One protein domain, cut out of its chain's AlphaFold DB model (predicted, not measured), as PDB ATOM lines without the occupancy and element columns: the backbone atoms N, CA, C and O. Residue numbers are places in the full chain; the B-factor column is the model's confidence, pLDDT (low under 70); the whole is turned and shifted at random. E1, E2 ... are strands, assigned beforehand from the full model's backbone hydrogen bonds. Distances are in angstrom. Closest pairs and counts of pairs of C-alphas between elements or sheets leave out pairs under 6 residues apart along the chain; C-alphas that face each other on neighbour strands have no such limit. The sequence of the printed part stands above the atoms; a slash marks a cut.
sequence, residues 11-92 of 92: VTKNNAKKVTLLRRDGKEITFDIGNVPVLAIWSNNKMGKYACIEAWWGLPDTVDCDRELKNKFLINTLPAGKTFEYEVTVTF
ATOM      1  N   VAL A  11      51.735  21.664   1.495       97.38
ATOM      2  CA  VAL A  11      50.863  21.389   2.644       97.38
ATOM      3  C   VAL A  11      49.871  22.535   2.816       97.38
ATOM      4  O   VAL A  11      50.262  23.701   2.846       97.38
ATOM      5  N   THR A  12      48.584  22.217   2.941       95.62
ATOM      6  CA  THR A  12      47.526  23.217   3.125       95.62
ATOM      7  C   THR A  12      46.530  22.794   4.193       95.62
ATOM      8  O   THR A  12      46.200  21.613   4.327       95.62
ATOM      9  N   LYS A  13      45.960  23.782   4.896       96.38
ATOM     10  CA  LYS A  13      44.676  23.585   5.574       96.38
ATOM     11  C   LYS A  13      43.660  23.125   4.531       96.38
ATOM     12  O   LYS A  13      43.576  23.710   3.447       96.38
ATOM     13  N   ASN A  14      42.911  22.083   4.852       95.94
ATOM     14  CA  ASN A  14      41.962  21.489   3.933       95.94
ATOM     15  C   ASN A  14      40.518  21.810   4.333       95.94
ATOM     16  O   ASN A  14      40.122  21.642   5.481       95.94
ATOM     17  N   ASN A  15      39.736  22.241   3.344       92.12
ATOM     18  CA  ASN A  15      38.281  22.381   3.444       92.12
ATOM     19  C   ASN A  15      37.557  21.515   2.392       92.12
ATOM     20  O   ASN A  15      36.329  21.543   2.310       92.12
ATOM     21  N   ALA A  16      38.296  20.773   1.560       94.50
ATOM     22  CA  ALA A  16      37.736  19.928   0.517       94.50
ATOM     23  C   ALA A  16      37.379  18.538   1.058       94.50
ATOM     24  O   ALA A  16      38.054  17.996   1.932       94.50
ATOM     25  N   LYS A  17      36.324  17.948   0.492       96.31
ATOM     26  CA  LYS A  17      35.928  16.551   0.741       96.31
ATOM     27  C   LYS A  17      36.606  15.570  -0.190       96.31
ATOM     28  O   LYS A  17      36.868  14.442   0.191       96.31
ATOM     29  N   LYS A  18      36.861  16.010  -1.418       97.50
ATOM     30  CA  LYS A  18      37.380  15.177  -2.490       97.50
ATOM     31  C   LYS A  18      38.547  15.859  -3.172       97.50
ATOM     32  O   LYS A  18      38.553  17.083  -3.314       97.50
ATOM     33  N   VAL A  19      39.501  15.053  -3.612       97.12
ATOM     34  CA  VAL A  19      40.645  15.478  -4.415       97.12
ATOM     35  C   VAL A  19      40.722  14.566  -5.624       97.12
ATOM     36  O   VAL A  19      40.728  13.349  -5.477       97.12
ATOM     37  N   THR A  20      40.805  15.147  -6.816       97.44
ATOM     38  CA  THR A  20      40.903  14.388  -8.063       97.44
ATOM     39  C   THR A  20      42.237  14.667  -8.733       97.44
ATOM     40  O   THR A  20      42.568  15.815  -9.040       97.44
ATOM     41  N   LEU A  21      43.005  13.610  -8.986       95.56
ATOM     42  CA  LEU A  21      44.174  13.663  -9.852       95.56
ATOM     43  C   LEU A  21      43.722  13.410 -11.291       95.56
ATOM     44  O   LEU A  21      43.530  12.265 -11.689       95.56
ATOM     45  N   LEU A  22      43.574  14.482 -12.065       95.75
ATOM     46  CA  LEU A  22      43.179  14.418 -13.470       95.75
ATOM     47  C   LEU A  22      44.402  14.479 -14.390       95.75
ATOM     48  O   LEU A  22      45.225  15.401 -14.322       95.75
ATOM     49  N   ARG A  23      44.501  13.514 -15.302       94.00
ATOM     50  CA  ARG A  23      45.483  13.511 -16.385       94.00
ATOM     51  C   ARG A  23      44.875  14.130 -17.645       94.00
ATOM     52  O   ARG A  23      43.678  14.063 -17.881       94.00
ATOM     53  N   ARG A  24      45.720  14.731 -18.490       94.06
ATOM     54  CA  ARG A  24      45.285  15.453 -19.705       94.06
ATOM     55  C   ARG A  24      44.513  14.599 -20.713       94.06
ATOM     56  O   ARG A  24      43.793  15.154 -21.529       94.06
ATOM     57  N   ASP A  25      44.691  13.285 -20.683       96.38
ATOM     58  CA  ASP A  25      43.976  12.331 -21.533       96.38
ATOM     59  C   ASP A  25      42.648  11.854 -20.917       96.38
ATOM     60  O   ASP A  25      42.071  10.881 -21.392       96.38
ATOM     61  N   GLY A  26      42.175  12.512 -19.855       96.50
ATOM     62  CA  GLY A  26      40.878  12.256 -19.233       96.50
ATOM     63  C   GLY A  26      40.877  11.153 -18.178       96.50
ATOM     64  O   GLY A  26      39.850  10.948 -17.545       96.50
ATOM     65  N   LYS A  27      42.000  10.455 -17.943       97.12
ATOM     66  CA  LYS A  27      42.080   9.508 -16.821       97.12
ATOM     67  C   LYS A  27      42.109  10.260 -15.501       97.12
ATOM     68  O   LYS A  27      42.907  11.188 -15.347       97.12
ATOM     69  N   GLU A  28      41.314   9.813 -14.544       97.44
ATOM     70  CA  GLU A  28      41.236  10.419 -13.225       97.44
ATOM     71  C   GLU A  28      41.352   9.385 -12.114       97.44
ATOM     72  O   GLU A  28      41.054   8.214 -12.300       97.44
ATOM     73  N   ILE A  29      41.829   9.833 -10.957       97.81
ATOM     74  CA  ILE A  29      41.728   9.091  -9.704       97.81
ATOM     75  C   ILE A  29      41.153  10.065  -8.686       97.81
ATOM     76  O   ILE A  29      41.733  11.134  -8.469       97.81
ATOM     77  N   THR A  30      40.027   9.715  -8.076       98.25
ATOM     78  CA  THR A  30      39.352  10.557  -7.084       98.25
ATOM     79  C   THR A  30      39.477   9.946  -5.699       98.25
ATOM     80  O   THR A  30      39.148   8.781  -5.488       98.25
ATOM     81  N   PHE A  31      39.929  10.762  -4.754       97.94
ATOM     82  CA  PHE A  31      40.078  10.444  -3.344       97.94
ATOM     83  C   PHE A  31      38.973  11.167  -2.573       97.94
ATOM     84  O   PHE A  31      38.939  12.398  -2.591       97.94
ATOM     85  N   ASP A  32      38.081  10.436  -1.905       97.94
ATOM     86  CA  ASP A  32      37.228  10.999  -0.856       97.94
ATOM     87  C   ASP A  32      38.005  10.959   0.459       97.94
ATOM     88  O   ASP A  32      38.369   9.889   0.940       97.94
ATOM     89  N   ILE A  33      38.329  12.140   0.979       96.75
ATOM     90  CA  ILE A  33      39.188  12.356   2.151       96.75
ATOM     91  C   ILE A  33      38.390  12.908   3.343       96.75
ATOM     92  O   ILE A  33      38.965  13.336   4.349       96.75
ATOM     93  N   GLY A  34      37.057  12.930   3.241       95.25
ATOM     94  CA  GLY A  34      36.165  13.266   4.344       95.25
ATOM     95  C   GLY A  34      36.427  14.641   4.971       95.25
ATOM     96  O   GLY A  34      36.362  15.682   4.321       95.25
ATOM     97  N   ASN A  35      36.620  14.676   6.290       94.56
ATOM     98  CA  ASN A  35      36.851  15.900   7.072       94.56
ATOM     99  C   ASN A  35      38.334  16.114   7.414       94.56
ATOM    100  O   ASN A  35      38.633  16.704   8.453       94.56
ATOM    101  N   VAL A  36      39.266  15.606   6.604       96.50
ATOM    102  CA  VAL A  36      40.685  15.730   6.938       96.50
ATOM    103  C   VAL A  36      41.097  17.207   7.079       96.50
ATOM    104  O   VAL A  36      40.761  18.011   6.203       96.50
ATOM    105  N   PRO A  37      41.794  17.597   8.164       96.94
ATOM    106  CA  PRO A  37      42.113  19.001   8.422       96.94
ATOM    107  C   PRO A  37      43.271  19.522   7.564       96.94
ATOM    108  O   PRO A  37      43.368  20.730   7.333       96.94
ATOM    109  N   VAL A  38      44.151  18.632   7.100       97.94
ATOM    110  CA  VAL A  38      45.342  18.974   6.324       97.94
ATOM    111  C   VAL A  38      45.448  18.058   5.112       97.94
ATOM    112  O   VAL A  38      45.314  16.840   5.219       97.94
ATOM    113  N   LEU A  39      45.702  18.662   3.954       97.81
ATOM    114  CA  LEU A  39      46.047  17.951   2.733       97.81
ATOM    115  C   LEU A  39      47.503  18.261   2.402       97.81
ATOM    116  O   LEU A  39      47.867  19.433   2.264       97.81
ATOM    117  N   ALA A  40      48.308  17.217   2.250       97.62
ATOM    118  CA  ALA A  40      49.635  17.323   1.670       97.62
ATOM    119  C   ALA A  40      49.661  16.654   0.296       97.62
ATOM    120  O   ALA A  40      49.061  15.601   0.066       97.62
ATOM    121  N   ILE A  41      50.339  17.306  -0.641       96.81
ATOM    122  CA  ILE A  41      50.590  16.775  -1.976       96.81
ATOM    123  C   ILE A  41      52.093  16.763  -2.176       96.81
ATOM    124  O   ILE A  41      52.766  17.777  -1.972       96.81
ATOM    125  N   TRP A  42      52.611  15.625  -2.617       97.12
ATOM    126  CA  TRP A  42      54.042  15.445  -2.800       97.12
ATOM    127  C   TRP A  42      54.358  14.607  -4.034       97.12
ATOM    128  O   TRP A  42      53.572  13.787  -4.495       97.12
ATOM    129  N   SER A  43      55.540  14.812  -4.591       96.25
ATOM    130  CA  SER A  43      56.163  13.892  -5.535       96.25
ATOM    131  C   SER A  43      57.661  14.068  -5.419       96.25
ATOM    132  O   SER A  43      58.147  15.191  -5.272       96.25
ATOM    133  N   ASN A  44      58.414  12.988  -5.618       94.50
ATOM    134  CA  ASN A  44      59.851  13.117  -5.791       94.50
ATOM    135  C   ASN A  44      60.144  14.012  -7.012       94.50
ATOM    136  O   ASN A  44      59.686  13.763  -8.131       94.50
ATOM    137  N   ASN A  45      60.885  15.092  -6.784       91.44
ATOM    138  CA  ASN A  45      61.165  16.110  -7.795       91.44
ATOM    139  C   ASN A  45      62.244  15.686  -8.812       91.44
ATOM    140  O   ASN A  45      62.355  16.289  -9.884       91.44
ATOM    141  N   LYS A  46      63.013  14.631  -8.517       91.69
ATOM    142  CA  LYS A  46      64.099  14.121  -9.364       91.69
ATOM    143  C   LYS A  46      63.659  12.910 -10.185       91.69
ATOM    144  O   LYS A  46      63.938  12.865 -11.388       91.69
ATOM    145  N   MET A  47      62.935  11.968  -9.581       91.81
ATOM    146  CA  MET A  47      62.652  10.657 -10.176       91.81
ATOM    147  C   MET A  47      61.197  10.198 -10.029       91.81
ATOM    148  O   MET A  47      60.476  10.636  -9.144       91.81
ATOM    149  N   GLY A  48      60.789   9.264 -10.892       90.62
ATOM    150  CA  GLY A  48      59.435   8.706 -10.907       90.62
ATOM    151  C   GLY A  48      58.418   9.545 -11.693       90.62
ATOM    152  O   GLY A  48      58.699  10.651 -12.157       90.62
ATOM    153  N   LYS A  49      57.232   8.961 -11.895       90.75
ATOM    154  CA  LYS A  49      56.059   9.590 -12.525       90.75
ATOM    155  C   LYS A  49      54.812   9.265 -11.701       90.75
ATOM    156  O   LYS A  49      53.933   8.542 -12.158       90.75
ATOM    157  N   TYR A  50      54.790   9.753 -10.471       92.81
ATOM    158  CA  TYR A  50      53.697   9.553  -9.527       92.81
ATOM    159  C   TYR A  50      53.445  10.846  -8.752       92.81
ATOM    160  O   TYR A  50      54.224  11.791  -8.857       92.81
ATOM    161  N   ALA A  51      52.351  10.885  -8.006       93.81
ATOM    162  CA  ALA A  51      52.089  11.900  -7.000       93.81
ATOM    163  C   ALA A  51      51.453  11.214  -5.790       93.81
ATOM    164  O   ALA A  51      50.685  10.265  -5.954       93.81
ATOM    165  N   CYS A  52      51.786  11.693  -4.601       96.12
ATOM    166  CA  CYS A  52      51.155  11.330  -3.347       96.12
ATOM    167  C   CYS A  52      50.050  12.342  -3.044       96.12
ATOM    168  O   CYS A  52      50.268  13.553  -3.138       96.12
ATOM    169  N   ILE A  53      48.875  11.826  -2.690       96.81
ATOM    170  CA  ILE A  53      47.763  12.588  -2.127       96.81
ATOM    171  C   ILE A  53      47.621  12.108  -0.691       96.81
ATOM    172  O   ILE A  53      47.318  10.938  -0.461       96.81
ATOM    173  N   GLU A  54      47.894  12.986   0.265       96.94
ATOM    174  CA  GLU A  54      48.090  12.586   1.653       96.94
ATOM    175  C   GLU A  54      47.102  13.319   2.562       96.94
ATOM    176  O   GLU A  54      47.196  14.526   2.795       96.94
ATOM    177  N   ALA A  55      46.115  12.569   3.055       96.62
ATOM    178  CA  ALA A  55      45.131  13.039   4.016       96.62
ATOM    179  C   ALA A  55      45.730  12.956   5.431       96.62
ATOM    180  O   ALA A  55      45.886  11.866   5.982       96.62
ATOM    181  N   TRP A  56      46.077  14.101   6.022       97.44
ATOM    182  CA  TRP A  56      46.720  14.162   7.331       97.44
ATOM    183  C   TRP A  56      45.781  14.666   8.438       97.44
ATOM    184  O   TRP A  56      45.319  15.807   8.429       97.44
ATOM    185  N   TRP A  57      45.589  13.839   9.470       96.75
ATOM    186  CA  TRP A  57      45.051  14.238  10.781       96.75
ATOM    187  C   TRP A  57      46.177  14.665  11.734       96.75
ATOM    188  O   TRP A  57      46.199  14.296  12.900       96.75
ATOM    189  N   GLY A  58      47.167  15.394  11.233       95.94
ATOM    190  CA  GLY A  58      48.358  15.761  11.990       95.94
ATOM    191  C   GLY A  58      49.299  16.609  11.148       95.94
ATOM    192  O   GLY A  58      49.071  16.807   9.956       95.94
ATOM    193  N   LEU A  59      50.366  17.099  11.771       97.19
ATOM    194  CA  LEU A  59      51.442  17.805  11.084       97.19
ATOM    195  C   LEU A  59      52.816  17.338  11.585       97.19
ATOM    196  O   LEU A  59      52.944  16.907  12.742       97.19
ATOM    197  N   PRO A  60      53.863  17.456  10.748       96.75
ATOM    198  CA  PRO A  60      55.244  17.446  11.215       96.75
ATOM    199  C   PRO A  60      55.477  18.504  12.301       96.75
ATOM    200  O   PRO A  60      54.651  19.389  12.523       96.75
ATOM    201  N   ASP A  61      56.594  18.393  13.011       96.94
ATOM    202  CA  ASP A  61      56.975  19.413  13.986       96.94
ATOM    203  C   ASP A  61      57.161  20.778  13.320       96.94
ATOM    204  O   ASP A  61      57.677  20.887  12.204       96.94
ATOM    205  N   THR A  62      56.747  21.828  14.023       96.06
ATOM    206  CA  THR A  62      57.112  23.190  13.649       96.06
ATOM    207  C   THR A  62      58.590  23.426  13.966       96.06
ATOM    208  O   THR A  62      59.189  22.741  14.801       96.06
ATOM    209  N   VAL A  63      59.198  24.407  13.295       96.81
ATOM    210  CA  VAL A  63      60.621  24.751  13.477       96.81
ATOM    211  C   VAL A  63      60.935  25.137  14.931       96.81
ATOM    212  O   VAL A  63      62.046  24.914  15.403       96.81
ATOM    213  N   ASP A  64      59.951  25.685  15.637       96.81
ATOM    214  CA  ASP A  64      60.012  26.199  17.004       96.81
ATOM    215  C   ASP A  64      59.428  25.246  18.064       96.81
ATOM    216  O   ASP A  64      59.229  25.658  19.205       96.81
ATOM    217  N   CYS A  65      59.140  23.986  17.719       96.62
ATOM    218  CA  CYS A  65      58.567  23.043  18.680       96.62
ATOM    219  C   CYS A  65      59.489  22.799  19.892       96.62
ATOM    220  O   CYS A  65      60.712  22.692  19.773       96.62
ATOM    221  N   ASP A  66      58.883  22.632  21.067       97.56
ATOM    222  CA  ASP A  66      59.577  22.271  22.312       97.56
ATOM    223  C   ASP A  66      59.821  20.758  22.449       97.56
ATOM    224  O   ASP A  66      60.488  20.317  23.383       97.56
ATOM    225  N   ARG A  67      59.305  19.972  21.494       95.31
ATOM    226  CA  ARG A  67      59.327  18.500  21.459       95.31
ATOM    227  C   ARG A  67      58.601  17.835  22.631       95.31
ATOM    228  O   ARG A  67      58.787  16.643  22.875       95.31
ATOM    229  N   GLU A  68      57.710  18.562  23.296       97.94
ATOM    230  CA  GLU A  68      56.797  18.002  24.282       97.94
ATOM    231  C   GLU A  68      55.530  17.508  23.579       97.94
ATOM    232  O   GLU A  68      54.769  18.284  23.001       97.94
ATOM    233  N   LEU A  69      55.258  16.199  23.649       96.44
ATOM    234  CA  LEU A  69      54.153  15.575  22.905       96.44
ATOM    235  C   LEU A  69      52.796  16.247  23.175       96.44
ATOM    236  O   LEU A  69      52.005  16.444  22.257       96.44
ATOM    237  N   LYS A  70      52.548  16.635  24.432       96.31
ATOM    238  CA  LYS A  70      51.324  17.328  24.869       96.31
ATOM    239  C   LYS A  70      51.132  18.711  24.231       96.31
ATOM    240  O   LYS A  70      50.005  19.186  24.168       96.31
ATOM    241  N   ASN A  71      52.216  19.340  23.775       96.62
ATOM    242  CA  ASN A  71      52.225  20.670  23.170       96.62
ATOM    243  C   ASN A  71      52.309  20.605  21.636       96.62
ATOM    244  O   ASN A  71      52.230  21.638  20.971       96.62
ATOM    245  N   LYS A  72      52.458  19.405  21.052       97.62
ATOM    246  CA  LYS A  72      52.618  19.225  19.608       97.62
ATOM    247  C   LYS A  72      51.422  19.796  18.844       97.62
ATOM    248  O   LYS A  72      50.284  19.359  19.013       97.62
ATOM    249  N   PHE A  73      51.693  20.740  17.946       95.62
ATOM    250  CA  PHE A  73      50.657  21.361  17.130       95.62
ATOM    251  C   PHE A  73      49.890  20.320  16.300       95.62
ATOM    252  O   PHE A  73      50.482  19.451  15.658       95.62
ATOM    253  N   LEU A  74      48.558  20.443  16.308       95.69
ATOM    254  CA  LEU A  74      47.617  19.584  15.583       95.69
ATOM    255  C   LEU A  74      47.634  18.095  15.993       95.69
ATOM    256  O   LEU A  74      47.158  17.251  15.232       95.69
ATOM    257  N   ILE A  75      48.164  17.752  17.174       96.75
ATOM    258  CA  ILE A  75      48.064  16.391  17.714       96.75
ATOM    259  C   ILE A  75      46.626  16.071  18.150       96.75
ATOM    260  O   ILE A  75      45.957  16.886  18.785       96.75
ATOM    261  N   ASN A  76      46.155  14.857  17.854       95.69
ATOM    262  CA  ASN A  76      44.885  14.363  18.386       95.69
ATOM    263  C   ASN A  76      45.125  13.682  19.732       95.69
ATOM    264  O   ASN A  76      45.973  12.797  19.844       95.69
ATOM    265  N   THR A  77      44.345  14.054  20.743       96.25
ATOM    266  CA  THR A  77      44.337  13.368  22.040       96.25
ATOM    267  C   THR A  77      43.130  12.442  22.105       96.25
ATOM    268  O   THR A  77      42.001  12.887  21.902       96.25
ATOM    269  N   LEU A  78      43.359  11.163  22.403       97.12
ATOM    270  CA  LEU A  78      42.307  10.156  22.511       97.12
ATOM    271  C   LEU A  78      42.156   9.708  23.973       97.12
ATOM    272  O   LEU A  78      43.098   9.141  24.531       97.12
ATOM    273  N   PRO A  79      41.001   9.948  24.619       97.56
ATOM    274  CA  PRO A  79      40.768   9.477  25.980       97.56
ATOM    275  C   PRO A  79      40.751   7.945  26.078       97.56
ATOM    276  O   PRO A  79      40.414   7.248  25.119       97.56
ATOM    277  N   ALA A  80      41.051   7.420  27.267       98.31
ATOM    278  CA  ALA A  80      41.017   5.984  27.525       98.31
ATOM    279  C   ALA A  80      39.640   5.377  27.189       98.31
ATOM    280  O   ALA A  80      38.596   5.926  27.545       98.31
ATOM    281  N   GLY A  81      39.646   4.236  26.493       98.38
ATOM    282  CA  GLY A  81      38.432   3.522  26.086       98.38
ATOM    283  C   GLY A  81      37.637   4.181  24.953       98.38
ATOM    284  O   GLY A  81      36.492   3.796  24.722       98.38
ATOM    285  N   LYS A  82      38.195   5.185  24.266       98.44
ATOM    286  CA  LYS A  82      37.582   5.800  23.081       98.44
ATOM    287  C   LYS A  82      38.225   5.292  21.794       98.44
ATOM    288  O   LYS A  82      39.354   4.814  21.803       98.44
ATOM    289  N   THR A  83      37.496   5.465  20.697       97.94
ATOM    290  CA  THR A  83      37.938   5.144  19.337       97.94
ATOM    291  C   THR A  83      37.912   6.414  18.496       97.94
ATOM    292  O   THR A  83      37.024   7.253  18.660       97.94
ATOM    293  N   PHE A  84      38.890   6.554  17.607       95.81
ATOM    294  CA  PHE A  84      38.918   7.575  16.570       95.81
ATOM    295  C   PHE A  84      39.032   6.883  15.215       95.81
ATOM    296  O   PHE A  84      39.941   6.079  15.016       95.81
ATOM    297  N   GLU A  85      38.107   7.184  14.310       95.56
ATOM    298  CA  GLU A  85      37.985   6.520  13.014       95.56
ATOM    299  C   GLU A  85      38.012   7.555  11.894       95.56
ATOM    300  O   GLU A  85      37.491   8.666  12.028       95.56
ATOM    301  N   TYR A  86      38.619   7.174  10.778       93.19
ATOM    302  CA  TYR A  86      38.598   7.933   9.541       93.19
ATOM    303  C   TYR A  86      38.536   6.968   8.363       93.19
ATOM    304  O   TYR A  86      39.037   5.846   8.427       93.19
ATOM    305  N   GLU A  87      37.930   7.431   7.279       94.38
ATOM    306  CA  GLU A  87      37.793   6.678   6.042       94.38
ATOM    307  C   GLU A  87      38.387   7.492   4.896       94.38
ATOM    308  O   GLU A  87      38.245   8.718   4.848       94.38
ATOM    309  N   VAL A  88      39.070   6.799   3.988       95.06
ATOM    310  CA  VAL A  88      39.511   7.346   2.707       95.06
ATOM    311  C   VAL A  88      39.085   6.372   1.622       95.06
ATOM    312  O   VAL A  88      39.453   5.197   1.660       95.06
ATOM    313  N   THR A  89      38.336   6.857   0.639       97.88
ATOM    314  CA  THR A  89      37.900   6.054  -0.510       97.88
ATOM    315  C   THR A  89      38.651   6.492  -1.757       97.88
ATOM    316  O   THR A  89      38.803   7.688  -1.997       97.88
ATOM    317  N   VAL A  90      39.086   5.540  -2.585       97.88
ATOM    318  CA  VAL A  90      39.761   5.821  -3.861       97.88
ATOM    319  C   VAL A  90      38.971   5.204  -5.011       97.88
ATOM    320  O   VAL A  90      38.643   4.021  -4.974       97.88
ATOM    321  N   THR A  91      38.668   6.010  -6.027       98.25
ATOM    322  CA  THR A  91      37.989   5.603  -7.271       98.25
ATOM    323  C   THR A  91      38.915   5.855  -8.465       98.25
ATOM    324  O   THR A  91      39.587   6.887  -8.482       98.25
ATOM    325  N   PHE A  92      38.955   4.926  -9.428       95.88
ATOM    326  CA  PHE A  92      39.858   4.906 -10.592       95.88
ATOM    327  C   PHE A  92      39.096   4.945 -11.920       95.88
ATOM    328  O   PHE A  92      37.940   4.465 -11.928       95.88
TER     329      PHE A  92
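Overview. This is residues 11 to 92 of the 92 residues of an uncharacterized protein of Clostridium sp. CAG:349_48_7 (UniProt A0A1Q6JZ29). With little regular structure, two small three-stranded sheets, E1-E4-E5 and E2-E3-E6, sit near each other, and a long loop, residues 57 to 88, swings out from E5 before returning to E6; its residues 66 to 71 and 77 to 83 stick out. The printed part has 82 residues, no named helix and strands E1 to E6 in chain order, both sheets antiparallel. The class is all strand, with 26 residues in named elements, under half; the whole is loose, radius of gyration of the C-alphas 15.8 A, spans 47 by 32 by 20 A.

Along the chain. From first to last C-alpha, E4, residues 38 to 42, measures 13.1 A; E5, residues 52 to 56, 11.9 A; E2, residues 18 to 22, 12.4 A; E3, residues 28 to 32, 13.0 A. E1, residues 11 to 13, begins at C-alpha 11 (50.863, 21.389, 2.644). E6, residues 89 to 91, ends at C-alpha 91 (37.989, 5.603, -7.271).

Arrangement. Hairpin E4-E5 has N 54 and O 40 within hydrogen-bond range, 2.9 A; E1-E4 has N 12 and O 39, 3.0 A. Hairpin E2-E3 has N 21 and O 29, 2.8 A; E3-E6 has N 32 and O 89, 2.8 A. E5 is near E2 and E3.

Size, cuts and confidence. The farthest C-alphas, Asp 25 and Ala 80, are 49.6 A apart. The printed part has no cut; link E5 to E6 is long, 32 residues. No printed residue is under 70 in pLDDT.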